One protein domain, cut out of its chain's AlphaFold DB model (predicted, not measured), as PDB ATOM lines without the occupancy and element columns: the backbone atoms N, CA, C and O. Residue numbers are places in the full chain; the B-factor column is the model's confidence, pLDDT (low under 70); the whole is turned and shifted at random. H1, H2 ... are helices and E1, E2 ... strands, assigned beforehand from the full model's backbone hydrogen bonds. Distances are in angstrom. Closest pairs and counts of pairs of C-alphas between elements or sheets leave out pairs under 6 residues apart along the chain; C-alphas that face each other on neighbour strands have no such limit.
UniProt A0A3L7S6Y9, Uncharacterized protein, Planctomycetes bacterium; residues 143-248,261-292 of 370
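Overview. This is residues 143 to 248 and 261 to 292 of the 370 residues of an uncharacterized protein of Planctomycetes bacterium (UniProt A0A3L7S6Y9). A twisted sheet of six strands has two helices over one face, while its other face is bare of named helices. H1 runs along the strands over E4 and E1, while the longer H2 slants over the edge strand E2, and residues 261 to 268 of H2 stick out from the body. The printed part has 138 residues with two named helices and six named strands, in the order E1 H1 E2 E3 E4 E5 E6 H2. The sheet runs E2 E3 E4 E1 E5 E6 and is mixed, with E4 and E1 parallel; the class is mixed, helices and strands. The whole is compact, with a radius of gyration of the C-alphas of 15.1 A and spans of 47 by 34 by 34 A.

Along the chain. E1, residues 143 to 151, begins at C-alpha 143 (350.554, 312.446, 205.631) and is 26.4 A long. H1, residues 156 to 171, measures 22.3 A. E2 is residues 179 to 186, 23.4 A, and E3 residues 192 to 200, 24.0 A. E4 is residues 212 to 218, E5 residues 227 to 233 and E6 residues 238 to 243. H2, residues 261 to 286, runs 37.7 A from C-alpha 261 (325.724, 318.149, 223.732) to C-alpha 286 (356.335, 296.536, 227.798).

Arrangement. E1 and E4 are parallel, with N 149 and O 215 2.9 A apart, within hydrogen-bond range. E1 and E5 are antiparallel, with N 146 and O 230 at 2.8 A. E2, E3 and E4 form a meander, each strand the antiparallel neighbour of the one before; N 183 and O 196 are 2.8 A apart, and N 197 and O 214 are 2.8 A apart. E5 and E6 are a hairpin, with N 231 and O 239 at 2.8 A. E1, H1 and E2 form a split strand-helix-strand unit, two strands running the same way with E3 and E4 between them, and its crossover is right-handed. H1 and H2 lie on the same face of the sheet, giving two layers, helices over a sheet. H1 has a height over the sheet of 8.8 A; its closest C-alphas with E4 are those of Gly 166 and Leu 214, 6.4 A. H2 lies over E2, and the closest C-alphas of the two are those of Ala 182 and Leu 284, 5.5 A. H2 touches H1 with residues 269 to 277 alone, at a steep tilt of 54 degrees, opposite ways; the closest C-alphas are those of Asp 168 and Ser 273, 5.3 A. In H1 and H2 every O i to N i+4 pair is within hydrogen-bond range.

Size, cuts and confidence. The two C-alphas farthest apart, those of Pro 188 and Glu 261, are 49.6 A apart. Residues 249 to 260 are not printed, and C-alphas 248 and 261 are 21.5 A apart across the cut. The link from E3 to E4, 11 residues, is long. The mean pLDDT of the printed part is 89.5; residues 203 to 207 and 223 to 225 are under 70.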
ATOM      1  N   LEU A 143     349.567 313.528 205.579       92.00
ATOM      2  CA  LEU A 143     350.554 312.446 205.631       92.00
ATOM      3  C   LEU A 143     351.014 312.149 207.057       92.00
ATOM      4  O   LEU A 143     351.239 310.992 207.393       92.00
ATOM      5  N   GLN A 144     351.185 313.186 207.878       93.62
ATOM      6  CA  GLN A 144     351.678 313.046 209.245       93.62
ATOM      7  C   GLN A 144     351.260 314.241 210.099       93.62
ATOM      8  O   GLN A 144     351.227 315.379 209.623       93.62
ATOM      9  N   ILE A 145     351.001 313.978 211.377       95.38
ATOM     10  CA  ILE A 145     350.811 315.003 212.405       95.38
ATOM     11  C   ILE A 145     351.928 314.857 213.441       95.38
ATOM     12  O   ILE A 145     352.239 313.754 213.879       95.38
ATOM     13  N   ALA A 146     352.562 315.950 213.844       95.88
ATOM     14  CA  ALA A 146     353.643 315.918 214.818       95.88
ATOM     15  C   ALA A 146     353.494 317.037 215.843       95.88
ATOM     16  O   ALA A 146     353.375 318.195 215.464       95.88
ATOM     17  N   ALA A 147     353.541 316.706 217.129       95.38
ATOM     18  CA  ALA A 147     353.598 317.673 218.215       95.38
ATOM     19  C   ALA A 147     354.971 317.602 218.890       95.38
ATOM     20  O   ALA A 147     355.444 316.513 219.220       95.38
ATOM     21  N   GLU A 148     355.604 318.748 219.110       94.31
ATOM     22  CA  GLU A 148     356.826 318.866 219.908       94.31
ATOM     23  C   GLU A 148     356.527 319.740 221.124       94.31
ATOM     24  O   GLU A 148     356.108 320.889 220.981       94.31
ATOM     25  N   ILE A 149     356.682 319.171 222.323       93.06
ATOM     26  CA  ILE A 149     356.348 319.838 223.584       93.06
ATOM     27  C   ILE A 149     357.572 319.802 224.504       93.06
ATOM     28  O   ILE A 149     357.958 318.720 224.964       93.06
ATOM     29  N   PRO A 150     358.210 320.953 224.781       91.75
ATOM     30  CA  PRO A 150     359.286 321.017 225.752       91.75
ATOM     31  C   PRO A 150     358.755 320.754 227.166       91.75
ATOM     32  O   PRO A 150     357.674 321.209 227.533       91.75
ATOM     33  N   ILE A 151     359.549 320.053 227.972       90.38
ATOM     34  CA  ILE A 151     359.301 319.853 229.400       90.38
ATOM     35  C   ILE A 151     360.297 320.686 230.213       90.38
ATOM     36  O   ILE A 151     361.500 320.656 229.946       90.38
ATOM     37  N   GLU A 152     359.808 321.462 231.181       82.50
ATOM     38  CA  GLU A 152     360.668 322.332 231.997       82.50
ATOM     39  C   GLU A 152     361.502 321.530 232.993       82.50
ATOM     40  O   GLU A 152     362.709 321.730 233.093       82.50
ATOM     41  N   ASN A 153     360.864 320.572 233.669       81.06
ATOM     42  CA  ASN A 153     361.490 319.721 234.669       81.06
ATOM     43  C   ASN A 153     361.233 318.253 234.335       81.06
ATOM     44  O   ASN A 153     360.096 317.849 234.120       81.06
ATOM     45  N   SER A 154     362.265 317.413 234.377       80.38
ATOM     46  CA  SER A 154     362.143 315.982 234.052       80.38
ATOM     47  C   SER A 154     361.481 315.138 235.157       80.38
ATOM     48  O   SER A 154     361.680 313.919 235.194       80.38
ATOM     49  N   THR A 155     360.705 315.756 236.059       86.81
ATOM     50  CA  THR A 155     360.008 315.055 237.147       86.81
ATOM     51  C   THR A 155     358.909 314.134 236.598       86.81
ATOM     52  O   THR A 155     358.348 314.404 235.530       86.81
ATOM     53  N   PRO A 156     358.559 313.046 237.310       87.06
ATOM     54  CA  PRO A 156     357.475 312.149 236.893       87.06
ATOM     55  C   PRO A 156     356.118 312.855 236.739       87.06
ATOM     56  O   PRO A 156     355.371 312.565 235.801       87.06
ATOM     57  N   GLU A 157     355.822 313.817 237.618       87.88
ATOM     58  CA  GLU A 157     354.595 314.625 237.589       87.88
ATOM     59  C   GLU A 157     354.519 315.473 236.313       87.88
ATOM     60  O   GLU A 157     353.570 315.358 235.535       87.88
ATOM     61  N   SER A 158     355.567 316.261 236.042       89.06
ATOM     62  CA  SER A 158     355.635 317.110 234.849       89.06
ATOM     63  C   SER A 158     355.580 316.275 233.569       89.06
ATOM     64  O   SER A 158     354.915 316.654 232.604       89.06
ATOM     65  N   ARG A 159     356.198 315.085 233.575       90.94
ATOM     66  CA  ARG A 159     356.138 314.144 232.451       90.94
ATOM     67  C   ARG A 159     354.709 313.681 232.191       90.94
ATOM     68  O   ARG A 159     354.276 313.695 231.044       90.94
ATOM     69  N   THR A 160     353.975 313.308 233.235       91.75
ATOM     70  CA  THR A 160     352.591 312.829 233.117       91.75
ATOM     71  C   THR A 160     351.668 313.919 232.571       91.75
ATOM     72  O   THR A 160     350.936 313.667 231.614       91.75
ATOM     73  N   ILE A 161     351.783 315.149 233.090       91.12
ATOM     74  CA  ILE A 161     351.043 316.314 232.580       91.12
ATOM     75  C   ILE A 161     351.360 316.550 231.100       91.12
ATOM     76  O   ILE A 161     350.456 316.725 230.285       91.12
ATOM     77  N   THR A 162     352.646 316.531 230.740       93.44
ATOM     78  CA  THR A 162     353.104 316.824 229.375       93.44
ATOM     79  C   THR A 162     352.637 315.761 228.380       93.44
ATOM     80  O   THR A 162     352.226 316.100 227.270       93.44
ATOM     81  N   ILE A 163     352.642 314.483 228.780       95.38
ATOM     82  CA  ILE A 163     352.094 313.381 227.976       95.38
ATOM     83  C   ILE A 163     350.603 313.606 227.732       95.38
ATOM     84  O   ILE A 163     350.184 313.615 226.578       95.38
ATOM     85  N   LEU A 164     349.809 313.821 228.787       94.94
ATOM     86  CA  LEU A 164     348.363 314.006 228.646       94.94
ATOM     87  C   LEU A 164     348.036 315.234 227.783       94.94
ATOM     88  O   LEU A 164     347.229 315.143 226.860       94.94
ATOM     89  N   LYS A 165     348.725 316.357 228.022       93.94
ATOM     90  CA  LYS A 165     348.626 317.579 227.214       93.94
ATOM     91  C   LYS A 165     348.911 317.298 225.737       93.94
ATOM     92  O   LYS A 165     348.121 317.686 224.881       93.94
ATOM     93  N   GLY A 166     350.014 316.616 225.433       95.31
ATOM     94  CA  GLY A 166     350.408 316.334 224.054       95.31
ATOM     95  C   GLY A 166     349.493 315.353 223.334       95.31
ATOM     96  O   GLY A 166     349.180 315.563 222.164       95.31
ATOM     97  N   LEU A 167     349.022 314.315 224.026       96.50
ATOM     98  CA  LEU A 167     348.062 313.365 223.467       96.50
ATOM     99  C   LEU A 167     346.722 314.033 223.167       96.50
ATOM    100  O   LEU A 167     346.144 313.783 222.113       96.50
ATOM    101  N   ASP A 168     346.257 314.919 224.047       95.38
ATOM    102  CA  ASP A 168     345.019 315.662 223.838       95.38
ATOM    103  C   ASP A 168     345.128 316.654 222.666       95.38
ATOM    104  O   ASP A 168     344.212 316.756 221.850       95.38
ATOM    105  N   ILE A 169     346.283 317.314 222.513       95.19
ATOM    106  CA  ILE A 169     346.597 318.161 221.349       95.19
ATOM    107  C   ILE A 169     346.581 317.347 220.049       95.19
ATOM    108  O   ILE A 169     345.981 317.775 219.066       95.19
ATOM    109  N   LEU A 170     347.214 316.171 220.028       95.19
ATOM    110  CA  LEU A 170     347.183 315.298 218.852       95.19
ATOM    111  C   LEU A 170     345.767 314.789 218.562       95.19
ATOM    112  O   LEU A 170     345.358 314.747 217.403       95.19
ATOM    113  N   SER A 171     344.996 314.465 219.598       92.88
ATOM    114  CA  SER A 171     343.605 314.009 219.477       92.88
ATOM    115  C   SER A 171     342.672 315.110 218.961       92.88
ATOM    116  O   SER A 171     341.672 314.814 218.309       92.88
ATOM    117  N   ALA A 172     343.023 316.388 219.146       93.06
ATOM    118  CA  ALA A 172     342.303 317.510 218.540       93.06
ATOM    119  C   ALA A 172     342.356 317.497 216.999       93.06
ATOM    120  O   ALA A 172     341.567 318.184 216.355       93.06
ATOM    121  N   SER A 173     343.215 316.688 216.370       91.06
ATOM    122  CA  SER A 173     343.147 316.439 214.923       91.06
ATOM    123  C   SER A 173     341.855 315.732 214.481       91.06
ATOM    124  O   SER A 173     341.466 315.833 213.316       91.06
ATOM    125  N   GLY A 174     341.169 315.045 215.401       89.06
ATOM    126  CA  GLY A 174     339.929 314.319 215.138       89.06
ATOM    127  C   GLY A 174     340.111 312.974 214.431       89.06
ATOM    128  O   GLY A 174     339.133 312.462 213.878       89.06
ATOM    129  N   PHE A 175     341.334 312.441 214.412       89.69
ATOM    130  CA  PHE A 175     341.624 311.065 214.014       89.69
ATOM    131  C   PHE A 175     341.602 310.132 215.225       89.69
ATOM    132  O   PHE A 175     342.074 310.493 216.303       89.69
ATOM    133  N   ASP A 176     341.116 308.912 215.010       88.44
ATOM    134  CA  ASP A 176     341.067 307.881 216.041       88.44
ATOM    135  C   ASP A 176     342.323 307.006 215.974       88.44
ATOM    136  O   ASP A 176     342.575 306.296 214.994       88.44
ATOM    137  N   TYR A 177     343.129 307.056 217.033       92.44
ATOM    138  CA  TYR A 177     344.386 306.321 217.128       92.44
ATOM    139  C   TYR A 177     344.220 305.064 217.975       92.44
ATOM    140  O   TYR A 177     344.096 305.134 219.192       92.44
ATOM    141  N   THR A 178     344.261 303.895 217.345       92.06
ATOM    142  CA  THR A 178     344.043 302.608 218.023       92.06
ATOM    143  C   THR A 178     345.340 301.879 218.368       92.06
ATOM    144  O   THR A 178     345.298 300.746 218.838       92.06
ATOM    145  N   GLN A 179     346.508 302.470 218.110       94.19
ATOM    146  CA  GLN A 179     347.808 301.878 218.419       94.19
ATOM    147  C   GLN A 179     348.775 302.927 218.945       94.19
ATOM    148  O   GLN A 179     348.917 304.001 218.363       94.19
ATOM    149  N   VAL A 180     349.484 302.581 220.017       97.25
ATOM    150  CA  VAL A 180     350.449 303.456 220.682       97.25
ATOM    151  C   VAL A 180     351.782 302.742 220.835       97.25
ATOM    152  O   VAL A 180     351.854 301.641 221.383       97.25
ATOM    153  N   THR A 181     352.853 303.409 220.420       97.75
ATOM    154  CA  THR A 181     354.231 302.999 220.693       97.75
ATOM    155  C   THR A 181     354.951 304.134 221.391       97.75
ATOM    156  O   THR A 181     355.031 305.229 220.850       97.75
ATOM    157  N   ALA A 182     355.503 303.880 222.570       97.94
ATOM    158  CA  ALA A 182     356.270 304.858 223.324       97.94
ATOM    159  C   ALA A 182     357.702 304.362 223.542       97.94
ATOM    160  O   ALA A 182     357.925 303.220 223.952       97.94
ATOM    161  N   LEU A 183     358.667 305.234 223.270       96.62
ATOM    162  CA  LEU A 183     360.091 304.985 223.429       96.62
ATOM    163  C   LEU A 183     360.710 306.109 224.248       96.62
ATOM    164  O   LEU A 183     360.586 307.287 223.915       96.62
ATOM    165  N   GLU A 184     361.400 305.720 225.309       94.88
ATOM    166  CA  GLU A 184     362.094 306.637 226.196       94.88
ATOM    167  C   GLU A 184     363.603 306.503 226.010       94.88
ATOM    168  O   GLU A 184     364.153 305.399 225.999       94.88
ATOM    169  N   SER A 185     364.267 307.645 225.865       93.75
ATOM    170  CA  SER A 185     365.716 307.762 225.836       93.75
ATOM    171  C   SER A 185     366.169 308.485 227.097       93.75
ATOM    172  O   SER A 185     365.798 309.640 227.331       93.75
ATOM    173  N   LEU A 186     366.959 307.787 227.910       92.88
ATOM    174  CA  LEU A 186     367.543 308.300 229.145       92.88
ATOM    175  C   LEU A 186     369.058 308.425 228.980       92.88
ATOM    176  O   LEU A 186     369.678 307.608 228.295       92.88
ATOM    177  N   ALA A 187     369.654 309.422 229.624       90.06
ATOM    178  CA  ALA A 187     371.099 309.501 229.765       90.06
ATOM    179  C   ALA A 187     371.596 308.472 230.808       90.06
ATOM    180  O   ALA A 187     370.784 307.870 231.520       90.06
ATOM    181  N   PRO A 188     372.919 308.235 230.918       89.75
ATOM    182  CA  PRO A 188     373.476 307.252 231.856       89.75
ATOM    183  C   PRO A 188     373.127 307.512 233.329       89.75
ATOM    184  O   PRO A 188     373.111 306.582 234.129       89.75
ATOM    185  N   ASP A 189     372.841 308.765 233.678       88.38
ATOM    186  CA  ASP A 189     372.414 309.210 235.008       88.38
ATOM    187  C   ASP A 189     370.896 309.062 235.250       88.38
ATOM    188  O   ASP A 189     370.401 309.409 236.320       88.38
ATOM    189  N   GLY A 190     370.148 308.545 234.269       84.19
ATOM    190  CA  GLY A 190     368.697 308.381 234.329       84.19
ATOM    191  C   GLY A 190     367.900 309.638 233.972       84.19
ATOM    192  O   GLY A 190     366.669 309.610 234.030       84.19
ATOM    193  N   THR A 191     368.556 310.733 233.580       87.44
ATOM    194  CA  THR A 191     367.859 311.941 233.124       87.44
ATOM    195  C   THR A 191     367.173 311.701 231.782       87.44
ATOM    196  O   THR A 191     367.702 311.037 230.892       87.44
ATOM    197  N   LEU A 192     365.958 312.230 231.623       89.69
ATOM    198  CA  LEU A 192     365.221 312.121 230.366       89.69
ATOM    199  C   LEU A 192     365.912 312.952 229.281       89.69
ATOM    200  O   LEU A 192     366.020 314.163 229.434       89.69
ATOM    201  N   LEU A 193     366.315 312.321 228.175       91.62
ATOM    202  CA  LEU A 193     366.813 313.013 226.980       91.62
ATOM    203  C   LEU A 193     365.677 313.287 225.995       91.62
ATOM    204  O   LEU A 193     365.549 314.389 225.466       91.62
ATOM    205  N   SER A 194     364.845 312.276 225.740       93.44
ATOM    206  CA  SER A 194     363.649 312.416 224.913       93.44
ATOM    207  C   SER A 194     362.648 311.295 225.173       93.44
ATOM    208  O   SER A 194     363.023 310.173 225.511       93.44
ATOM    209  N   LEU A 195     361.371 311.604 224.984       96.19
ATOM    210  CA  LEU A 195     360.275 310.648 224.939       96.19
ATOM    211  C   LEU A 195     359.565 310.815 223.594       96.19
ATOM    212  O   LEU A 195     359.018 311.877 223.304       96.19
ATOM    213  N   LEU A 196     359.597 309.763 222.780       97.44
ATOM    214  CA  LEU A 196     358.902 309.690 221.500       97.44
ATOM    215  C   LEU A 196     357.684 308.782 221.650       97.44
ATOM    216  O   LEU A 196     357.817 307.616 222.016       97.44
ATOM    217  N   ILE A 197     356.510 309.308 221.329       98.25
ATOM    218  CA  ILE A 197     355.259 308.559 221.282       98.25
ATOM    219  C   ILE A 197     354.738 308.602 219.848       98.25
ATOM    220  O   ILE A 197     354.555 309.678 219.287       98.25
ATOM    221  N   THR A 198     354.476 307.441 219.265       97.62
ATOM    222  CA  THR A 198     353.882 307.285 217.937       97.62
ATOM    223  C   THR A 198     352.484 306.704 218.083       97.62
ATOM    224  O   THR A 198     352.296 305.687 218.753       97.62
ATOM    225  N   LEU A 199     351.519 307.353 217.443       96.62
ATOM    226  CA  LEU A 199     350.117 306.979 217.381       96.62
ATOM    227  C   LEU A 199     349.784 306.537 215.955       96.62
ATOM    228  O   LEU A 199     350.046 307.269 215.001       96.62
ATOM    229  N   ASN A 200     349.182 305.362 215.817       93.56
ATOM    230  CA  ASN A 200     348.721 304.817 214.541       93.56
ATOM    231  C   ASN A 200     347.263 304.356 214.663       93.56
ATOM    232  O   ASN A 200     346.771 304.088 215.758       93.56
ATOM    233  N   SER A 201     346.580 304.221 213.529       87.56
ATOM    234  CA  SER A 201     345.286 303.540 213.434       87.56
ATOM    235  C   SER A 201     345.471 302.168 212.794       87.56
ATOM    236  O   SER A 201     346.139 302.061 211.762       87.56
ATOM    237  N   GLN A 202     344.828 301.135 213.334       78.81
ATOM    238  CA  GLN A 202     344.616 299.906 212.574       78.81
ATOM    239  C   GLN A 202     343.709 300.249 211.389       78.81
ATOM    240  O   GLN A 202     342.632 300.810 211.571       78.81
ATOM    241  N   SER A 203     344.169 299.980 210.168       58.38
ATOM    242  CA  SER A 203     343.454 300.386 208.960       58.38
ATOM    243  C   SER A 203     342.082 299.709 208.887       58.38
ATOM    244  O   SER A 203     341.982 298.527 208.555       58.38
ATOM    245  N   THR A 204     341.012 300.455 209.135       55.88
ATOM    246  CA  THR A 204     339.709 300.137 208.554       55.88
ATOM    247  C   THR A 204     339.753 300.491 207.070       55.88
ATOM    248  O   THR A 204     340.345 301.498 206.689       55.88
ATOM    249  N   ILE A 205     339.149 299.651 206.227       51.75
ATOM    250  CA  ILE A 205     339.262 299.657 204.754       51.75
ATOM    251  C   ILE A 205     338.907 301.016 204.106       51.75
ATOM    252  O   ILE A 205     339.304 301.269 202.973       51.75
ATOM    253  N   GLU A 206     338.203 301.907 204.808       51.59
ATOM    254  CA  GLU A 206     337.590 303.091 204.199       51.59
ATOM    255  C   GLU A 206     338.468 304.354 204.198       51.59
ATOM    256  O   GLU A 206     338.378 305.109 203.238       51.59
ATOM    257  N   THR A 207     339.390 304.551 205.152       60.19
ATOM    258  CA  THR A 207     340.422 305.615 205.098       60.19
ATOM    259  C   THR A 207     341.487 305.389 206.179       60.19
ATOM    260  O   THR A 207     341.136 305.426 207.362       60.19
ATOM    261  N   PRO A 208     342.777 305.193 205.848       70.25
ATOM    262  CA  PRO A 208     343.825 305.114 206.864       70.25
ATOM    263  C   PRO A 208     344.017 306.484 207.532       70.25
ATOM    264  O   PRO A 208     344.160 307.491 206.836       70.25
ATOM    265  N   ALA A 209     344.035 306.534 208.868       83.50
ATOM    266  CA  ALA A 209     344.418 307.757 209.565       83.50
ATOM    267  C   ALA A 209     345.932 307.984 209.403       83.50
ATOM    268  O   ALA A 209     346.706 307.019 209.433       83.50
ATOM    269  N   PRO A 210     346.378 309.239 209.228       91.44
ATOM    270  CA  PRO A 210     347.798 309.538 209.161       91.44
ATOM    271  C   PRO A 210     348.459 309.215 210.508       91.44
ATOM    272  O   PRO A 210     347.861 309.482 211.556       91.44
ATOM    273  N   PRO A 211     349.695 308.689 210.521       94.12
ATOM    274  CA  PRO A 211     350.449 308.526 211.755       94.12
ATOM    275  C   PRO A 211     350.611 309.876 212.463       94.12
ATOM    276  O   PRO A 211     350.836 310.913 211.825       94.12
ATOM    277  N   ALA A 212     350.543 309.850 213.792       96.62
ATOM    278  CA  ALA A 212     350.858 310.999 214.624       96.62
ATOM    279  C   ALA A 212     352.033 310.722 215.556       96.62
ATOM    280  O   ALA A 212     352.232 309.605 216.023       96.62
ATOM    281  N   THR A 213     352.832 311.746 215.833       97.38
ATOM    282  CA  THR A 213     354.013 311.633 216.692       97.38
ATOM    283  C   THR A 213     354.039 312.751 217.722       97.38
ATOM    284  O   THR A 213     353.969 313.919 217.353       97.38
ATOM    285  N   LEU A 214     354.193 312.415 218.996       97.56
ATOM    286  CA  LEU A 214     354.468 313.351 220.079       97.56
ATOM    287  C   LEU A 214     355.928 313.200 220.512       97.56
ATOM    288  O   LEU A 214     356.362 312.115 220.894       97.56
ATOM    289  N   MET A 215     356.676 314.297 220.459       96.06
ATOM    290  CA  MET A 215     358.046 314.394 220.942       96.06
ATOM    291  C   MET A 215     358.078 315.267 222.194       96.06
ATOM    292  O   MET A 215     357.698 316.435 222.148       96.06
ATOM    293  N   ILE A 216     358.569 314.710 223.298       94.56
ATOM    294  CA  ILE A 216     358.786 315.435 224.551       94.56
ATOM    295  C   ILE A 216     360.282 315.456 224.842       94.56
ATOM    296  O   ILE A 216     360.937 314.412 224.853       94.56
ATOM    297  N   ARG A 217     360.833 316.648 225.071       92.31
ATOM    298  CA  ARG A 217     362.266 316.860 225.329       92.31
ATOM    299  C   ARG A 217     362.466 317.913 226.410       92.31
ATOM    300  O   ARG A 217     361.677 318.856 226.460       92.31
ATOM    301  N   PRO A 218     363.509 317.807 227.249       89.88
ATOM    302  CA  PRO A 218     363.856 318.877 228.178       89.88
ATOM    303  C   PRO A 218     364.034 320.204 227.444       89.88
ATOM    304  O   PRO A 218     364.678 320.249 226.394       89.88
ATOM    305  N   ARG A 219     363.512 321.292 228.014       85.31
ATOM    306  CA  ARG A 219     363.577 322.631 227.412       85.31
ATOM    307  C   ARG A 219     365.009 323.058 227.080       85.31
ATOM    308  O   ARG A 219     365.236 323.641 226.029       85.31
ATOM    309  N   ALA A 220     365.977 322.689 227.920       80.81
ATOM    310  CA  ALA A 220     367.401 322.961 227.701       80.81
ATOM    311  C   ALA A 220     367.987 322.291 226.439       80.81
ATOM    312  O   ALA A 220     368.995 322.754 225.914       80.81
ATOM    313  N   LEU A 221     367.370 321.207 225.961       76.12
ATOM    314  CA  LEU A 221     367.782 320.458 224.769       76.12
ATOM    315  C   LEU A 221     366.888 320.756 223.554       76.12
ATOM    316  O   LEU A 221     367.128 320.217 222.473       76.12
ATOM    317  N   SER A 222     365.844 321.576 223.723       73.12
ATOM    318  CA  SER A 222     364.901 321.899 222.657       73.12
ATOM    319  C   SER A 222     365.408 323.075 221.815       73.12
ATOM    320  O   SER A 222     365.636 324.157 222.357       73.12
ATOM    321  N   PRO A 223     365.541 322.921 220.485       66.38
ATOM    322  CA  PRO A 223     365.862 324.034 219.593       66.38
ATOM    323  C   PRO A 223     364.670 324.983 219.385       66.38
ATOM    324  O   PRO A 223     364.860 326.116 218.948       66.38
ATOM    325  N   ALA A 224     363.446 324.526 219.682       65.19
ATOM    326  CA  ALA A 224     362.232 325.330 219.625       65.19
ATOM    327  C   ALA A 224     361.894 325.866 221.031       65.19
ATOM    328  O   ALA A 224     361.802 325.065 221.970       65.19
ATOM    329  N   PRO A 225     361.715 327.190 221.200       65.75
ATOM    330  CA  PRO A 225     361.392 327.782 222.500       65.75
ATOM    331  C   PRO A 225     359.958 327.484 222.959       65.75
ATOM    332  O   PRO A 225     359.707 327.505 224.168       65.75
ATOM    333  N   ASP A 226     359.068 327.173 222.010       80.38
ATOM    334  CA  ASP A 226     357.630 327.010 222.209       80.38
ATOM    335  C   ASP A 226     357.138 325.632 221.754       80.38
ATOM    336  O   ASP A 226     357.753 324.963 220.920       80.38
ATOM    337  N   SER A 227     356.002 325.219 222.319       89.31
ATOM    338  CA  SER A 227     355.296 324.007 221.906       89.31
ATOM    339  C   SER A 227     354.662 324.221 220.526       89.31
ATOM    340  O   SER A 227     354.017 325.245 220.285       89.31
ATOM    341  N   GLU A 228     354.805 323.255 219.621       92.50
ATOM    342  CA  GLU A 228     354.336 323.389 218.236       92.50
ATOM    343  C   GLU A 228     353.624 322.121 217.760       92.50
ATOM    344  O   GLU A 228     354.080 321.002 218.007       92.50
ATOM    345  N   LEU A 229     352.527 322.308 217.025       93.38
ATOM    346  CA  LEU A 229     351.852 321.264 216.262       93.38
ATOM    347  C   LEU A 229     352.121 321.480 214.767       93.38
ATOM    348  O   LEU A 229     351.855 322.544 214.210       93.38
ATOM    349  N   ARG A 230     352.652 320.454 214.106       93.94
ATOM    350  CA  ARG A 230     353.002 320.436 212.686       93.94
ATOM    351  C   ARG A 230     352.152 319.416 211.952       93.94
ATOM    352  O   ARG A 230     352.011 318.279 212.395       93.94
ATOM    353  N   ILE A 231     351.637 319.805 210.796       93.00
ATOM    354  CA  ILE A 231     350.780 318.960 209.966       93.00
ATOM    355  C   ILE A 231     351.351 318.953 208.563       93.00
ATOM    356  O   ILE A 231     351.385 319.981 207.884       93.00
ATOM    357  N   GLN A 232     351.830 317.789 208.144       93.00
ATOM    358  CA  GLN A 232     352.435 317.590 206.841       93.00
ATOM    359  C   GLN A 232     351.397 317.048 205.864       93.00
ATOM    360  O   GLN A 232     350.742 316.039 206.134       93.00
ATOM    361  N   ARG A 233     351.272 317.704 204.709       91.81
ATOM    362  CA  ARG A 233     350.347 317.316 203.637       91.81
ATOM    363  C   ARG A 233     351.084 316.761 202.417       91.81
ATOM    364  O   ARG A 233     352.263 317.037 202.203       91.81
ATOM    365  N   SER A 234     350.361 316.007 201.596       87.00
ATOM    366  CA  SER A 234     350.825 315.421 200.328       87.00
ATOM    367  C   SER A 234     351.313 316.464 199.320       87.00
ATOM    368  O   SER A 234     352.246 316.205 198.566       87.00
ATOM    369  N   SER A 235     350.774 317.680 199.382       83.81
ATOM    370  CA  SER A 235     351.205 318.861 198.626       83.81
ATOM    371  C   SER A 235     352.542 319.463 199.096       83.81
ATOM    372  O   SER A 235     352.832 320.616 198.784       83.81
ATOM    373  N   ALA A 236     353.332 318.731 199.894       80.12
ATOM    374  CA  ALA A 236     354.578 319.174 200.535       80.12
ATOM    375  C   ALA A 236     354.444 320.435 201.417       80.12
ATOM    376  O   ALA A 236     355.436 321.049 201.808       80.12
ATOM    377  N   THR A 237     353.216 320.825 201.759       87.94
ATOM    378  CA  THR A 237     352.923 321.978 202.612       87.94
ATOM    379  C   THR A 237     352.921 321.537 204.071       87.94
ATOM    380  O   THR A 237     352.307 320.526 204.421       87.94
ATOM    381  N   VAL A 238     353.609 322.299 204.924       89.56
ATOM    382  CA  VAL A 238     353.635 322.081 206.373       89.56
ATOM    383  C   VAL A 238     352.858 323.207 207.036       89.56
ATOM    384  O   VAL A 238     353.286 324.359 207.011       89.56
ATOM    385  N   GLN A 239     351.715 322.868 207.622       90.44
ATOM    386  CA  GLN A 239     350.959 323.784 208.467       90.44
ATOM    387  C   GLN A 239     351.527 323.713 209.886       90.44
ATOM    388  O   GLN A 239     351.753 322.623 210.411       90.44
ATOM    389  N   ARG A 240     351.795 324.876 210.476       91.25
ATOM    390  CA  ARG A 240     352.368 325.027 211.815       91.25
ATOM    391  C   ARG A 240     351.380 325.782 212.683       91.25
ATOM    392  O   ARG A 240     350.850 326.795 212.238       91.25
ATOM    393  N   MET A 241     351.130 325.265 213.875       90.81
ATOM    394  CA  MET A 241     350.135 325.776 214.810       90.81
ATOM    395  C   MET A 241     350.803 325.934 216.168       90.81
ATOM    396  O   MET A 241     351.552 325.053 216.609       90.81
ATOM    397  N   SER A 242     350.575 327.076 216.807       88.88
ATOM    398  CA  SER A 242     351.198 327.385 218.089       88.88
ATOM    399  C   SER A 242     350.394 326.774 219.233       88.88
ATOM    400  O   SER A 242     349.164 326.843 219.279       88.88
ATOM    401  N   VAL A 243     351.106 326.157 220.174       88.94
ATOM    402  CA  VAL A 243     350.530 325.668 221.424       88.94
ATOM    403  C   VAL A 243     350.990 326.618 222.525       88.94
ATOM    404  O   VAL A 243     352.173 326.665 222.862       88.94
ATOM    405  N   SER A 244     350.058 327.394 223.073       86.06
ATOM    406  CA  SER A 244     350.342 328.424 224.069       86.06
ATOM    407  C   SER A 244     349.512 328.226 225.326       86.06
ATOM    408  O   SER A 244     348.292 328.105 225.276       86.06
ATOM    409  N   GLU A 245     350.165 328.301 226.482       79.19
ATOM    410  CA  GLU A 245     349.485 328.303 227.784       79.19
ATOM    411  C   GLU A 245     348.654 329.568 228.028       79.19
ATOM    412  O   GLU A 245     347.868 329.607 228.969       79.19
ATOM    413  N   ARG A 246     348.819 330.590 227.176       80.44
ATOM    414  CA  ARG A 246     348.051 331.841 227.198       80.44
ATOM    415  C   ARG A 246     346.899 331.854 226.194       80.44
ATOM    416  O   ARG A 246     346.308 332.910 225.980       80.44
ATOM    417  N   ALA A 247     346.618 330.736 225.522       84.75
ATOM    418  CA  ALA A 247     345.451 330.659 224.654       84.75
ATOM    419  C   ALA A 247     344.176 330.873 225.496       84.75
ATOM    420  O   ALA A 247     344.068 330.277 226.570       84.75
ATOM    421  N   PRO A 248     343.229 331.711 225.038       88.06
ATOM    422  CA  PRO A 248     342.050 332.054 225.822       88.06
ATOM    423  C   PRO A 248     341.144 330.830 225.986       88.06
ATOM    424  O   PRO A 248     340.637 330.269 225.008       88.06
ATOM    425  N   GLU A 261     325.323 319.193 224.685       90.88
ATOM    426  CA  GLU A 261     325.724 318.149 223.732       90.88
ATOM    427  C   GLU A 261     327.210 318.280 223.371       90.88
ATOM    428  O   GLU A 261     327.944 317.290 223.336       90.88
ATOM    429  N   ALA A 262     327.675 319.514 223.165       92.25
ATOM    430  CA  ALA A 262     329.086 319.782 222.938       92.25
ATOM    431  C   ALA A 262     329.944 319.436 224.163       92.25
ATOM    432  O   ALA A 262     331.006 318.839 224.006       92.25
ATOM    433  N   CYS A 263     329.465 319.737 225.374       92.69
ATOM    434  CA  CYS A 263     330.125 319.358 226.624       92.69
ATOM    435  C   CYS A 263     330.300 317.833 226.752       92.69
ATOM    436  O   CYS A 263     331.401 317.371 227.047       92.69
ATOM    437  N   SER A 264     329.270 317.041 226.436       92.25
ATOM    438  CA  SER A 264     329.363 315.572 226.435       92.25
ATOM    439  C   SER A 264     330.411 315.057 225.435       92.25
ATOM    440  O   SER A 264     331.291 314.273 225.795       92.25
ATOM    441  N   LYS A 265     330.412 315.588 224.204       91.62
ATOM    442  CA  LYS A 265     331.433 315.277 223.182       91.62
ATOM    443  C   LYS A 265     332.846 315.687 223.612       91.62
ATOM    444  O   LYS A 265     333.834 315.072 223.198       91.62
ATOM    445  N   TRP A 266     332.959 316.745 224.408       92.38
ATOM    446  CA  TRP A 266     334.227 317.193 224.970       92.38
ATOM    447  C   TRP A 266     334.746 316.220 226.029       92.38
ATOM    448  O   TRP A 266     335.915 315.840 225.987       92.38
ATOM    449  N   MET A 267     333.865 315.758 226.919       93.88
ATOM    450  CA  MET A 267     334.179 314.746 227.928       93.88
ATOM    451  C   MET A 267     334.604 313.415 227.289       93.88
ATOM    452  O   MET A 267     335.602 312.826 227.697       93.88
ATOM    453  N   GLU A 268     333.940 312.991 226.209       92.50
ATOM    454  CA  GLU A 268     334.350 311.809 225.433       92.50
ATOM    455  C   GLU A 268     335.784 311.959 224.900       92.50
ATOM    456  O   GLU A 268     336.602 311.040 224.962       92.50
ATOM    457  N   SER A 269     336.126 313.157 224.431       93.19
ATOM    458  CA  SER A 269     337.462 313.429 223.910       93.19
ATOM    459  C   SER A 269     338.537 313.471 225.008       93.19
ATOM    460  O   SER A 269     339.697 313.129 224.758       93.19
ATOM    461  N   PHE A 270     338.161 313.858 226.229       94.81
ATOM    462  CA  PHE A 270     339.010 313.726 227.410       94.81
ATOM    463  C   PHE A 270     339.230 312.250 227.774       94.81
ATOM    464  O   PHE A 270     340.377 311.850 227.974       94.81
ATOM    465  N   SER A 271     338.179 311.424 227.750       94.44
ATOM    466  CA  SER A 271     338.277 309.970 227.962       94.44
ATOM    467  C   SER A 271     339.251 309.308 226.980       94.44
ATOM    468  O   SER A 271     340.139 308.567 227.400       94.44
ATOM    469  N   ILE A 272     339.175 309.652 225.688       93.19
ATOM    470  CA  ILE A 272     340.125 309.186 224.660       93.19
ATOM    471  C   ILE A 272     341.573 309.525 225.039       93.19
ATOM    472  O   ILE A 272     342.469 308.689 224.914       93.19
ATOM    473  N   SER A 273     341.816 310.736 225.541       94.94
ATOM    474  CA  SER A 273     343.162 311.171 225.927       94.94
ATOM    475  C   SER A 273     343.709 310.386 227.124       94.94
ATOM    476  O   SER A 273     344.904 310.081 227.157       94.94
ATOM    477  N   LEU A 274     342.850 310.009 228.079       95.44
ATOM    478  CA  LEU A 274     343.233 309.156 229.210       95.44
ATOM    479  C   LEU A 274     343.524 307.714 228.780       95.44
ATOM    480  O   LEU A 274     344.515 307.143 229.235       95.44
ATOM    481  N   GLU A 275     342.732 307.151 227.866       95.31
ATOM    482  CA  GLU A 275     342.977 305.817 227.295       95.31
ATOM    483  C   GLU A 275     344.326 305.757 226.565       95.31
ATOM    484  O   GLU A 275     345.142 304.854 226.782       95.31
ATOM    485  N   LEU A 276     344.621 306.780 225.754       96.00
ATOM    486  CA  LEU A 276     345.919 306.921 225.099       96.00
ATOM    487  C   LEU A 276     347.054 307.063 226.124       96.00
ATOM    488  O   LEU A 276     348.100 306.426 225.976       96.00
ATOM    489  N   ALA A 277     346.865 307.853 227.184       95.88
ATOM    490  CA  ALA A 277     347.874 308.031 228.227       95.88
ATOM    491  C   ALA A 277     348.152 306.721 228.987       95.88
ATOM    492  O   ALA A 277     349.309 306.390 229.269       95.88
ATOM    493  N   GLU A 278     347.121 305.924 229.276       95.69
ATOM    494  CA  GLU A 278     347.285 304.601 229.875       95.69
ATOM    495  C   GLU A 278     348.011 303.636 228.924       95.69
ATOM    496  O   GLU A 278     348.902 302.882 229.341       95.69
ATOM    497  N   ALA A 279     347.697 303.685 227.629       96.19
ATOM    498  CA  ALA A 279     348.392 302.909 226.610       96.19
ATOM    499  C   ALA A 279     349.874 303.293 226.491       96.19
ATOM    500  O   ALA A 279     350.719 302.399 226.386       96.19
ATOM    501  N   VAL A 280     350.219 304.580 226.608       97.12
ATOM    502  CA  VAL A 280     351.614 305.049 226.695       97.12
ATOM    503  C   VAL A 280     352.315 304.419 227.898       97.12
ATOM    504  O   VAL A 280     353.375 303.813 227.731       97.12
ATOM    505  N   LYS A 281     351.713 304.467 229.099       95.44
ATOM    506  CA  LYS A 281     352.276 303.830 230.309       95.44
ATOM    507  C   LYS A 281     352.510 302.327 230.092       95.44
ATOM    508  O   LYS A 281     353.575 301.795 230.418       95.44
ATOM    509  N   LYS A 282     351.538 301.625 229.493       96.12
ATOM    510  CA  LYS A 282     351.653 300.196 229.144       96.12
ATOM    511  C   LYS A 282     352.762 299.944 228.116       96.12
ATOM    512  O   LYS A 282     353.487 298.957 228.268       96.12
ATOM    513  N   SER A 283     352.898 300.803 227.106       97.44
ATOM    514  CA  SER A 283     353.899 300.688 226.042       97.44
ATOM    515  C   SER A 283     355.311 300.903 226.578       97.44
ATOM    516  O   SER A 283     356.156 300.039 226.360       97.44
ATOM    517  N   LEU A 284     355.543 301.942 227.390       96.19
ATOM    518  CA  LEU A 284     356.835 302.188 228.045       96.19
ATOM    519  C   LEU A 284     357.280 300.998 228.903       96.19
ATOM    520  O   LEU A 284     358.418 300.539 228.804       96.19
ATOM    521  N   ARG A 285     356.358 300.430 229.692       95.88
ATOM    522  CA  ARG A 285     356.639 299.255 230.530       95.88
ATOM    523  C   ARG A 285     356.951 298.000 229.711       95.88
ATOM    524  O   ARG A 285     357.821 297.223 230.092       95.88
ATOM    525  N   ARG A 286     356.215 297.759 228.618       95.81
ATOM    526  CA  ARG A 286     356.335 296.536 227.798       95.81
ATOM    527  C   ARG A 286     357.340 296.659 226.647       95.81
ATOM    528  O   ARG A 286     357.652 295.641 226.037       95.81
ATOM    529  N   ARG A 287     357.809 297.873 226.343       94.62
ATOM    530  CA  ARG A 287     358.703 298.222 225.224       94.62
ATOM    531  C   ARG A 287     358.209 297.710 223.866       94.62
ATOM    532  O   ARG A 287     358.981 297.186 223.069       94.62
ATOM    533  N   ARG A 288     356.902 297.820 223.619       94.75
ATOM    534  CA  ARG A 288     356.258 297.403 222.361       94.75
ATOM    535  C   ARG A 288     355.019 298.237 222.062       94.75
ATOM    536  O   ARG A 288     354.483 298.881 222.968       94.75
ATOM    537  N   THR A 289     354.541 298.153 220.825       95.44
ATOM    538  CA  THR A 289     353.237 298.689 220.421       95.44
ATOM    539  C   THR A 289     352.123 298.078 221.274       95.44
ATOM    540  O   THR A 289     352.118 296.872 221.545       95.44
ATOM    541  N   VAL A 290     351.195 298.916 221.723       95.62
ATOM    542  CA  VAL A 290     350.003 298.536 222.483       95.62
ATOM    543  C   VAL A 290     348.780 298.966 221.689       95.62
ATOM    544  O   VAL A 290     348.678 300.130 221.307       95.62
ATOM    545  N   ASP A 291     347.861 298.033 221.454       92.12
ATOM    546  CA  ASP A 291     346.558 298.359 220.881       92.12
ATOM    547  C   ASP A 291     345.681 299.039 221.939       92.12
ATOM    548  O   ASP A 291     345.598 298.596 223.091       92.12
ATOM    549  N   VAL A 292     345.028 300.115 221.525       88.31
ATOM    550  CA  VAL A 292     344.084 300.899 222.310       88.31
ATOM    551  C   VAL A 292     342.697 300.551 221.818       88.31
ATOM    552  O   VAL A 292     342.383 300.700 220.638       88.31
TER     553      VAL A 292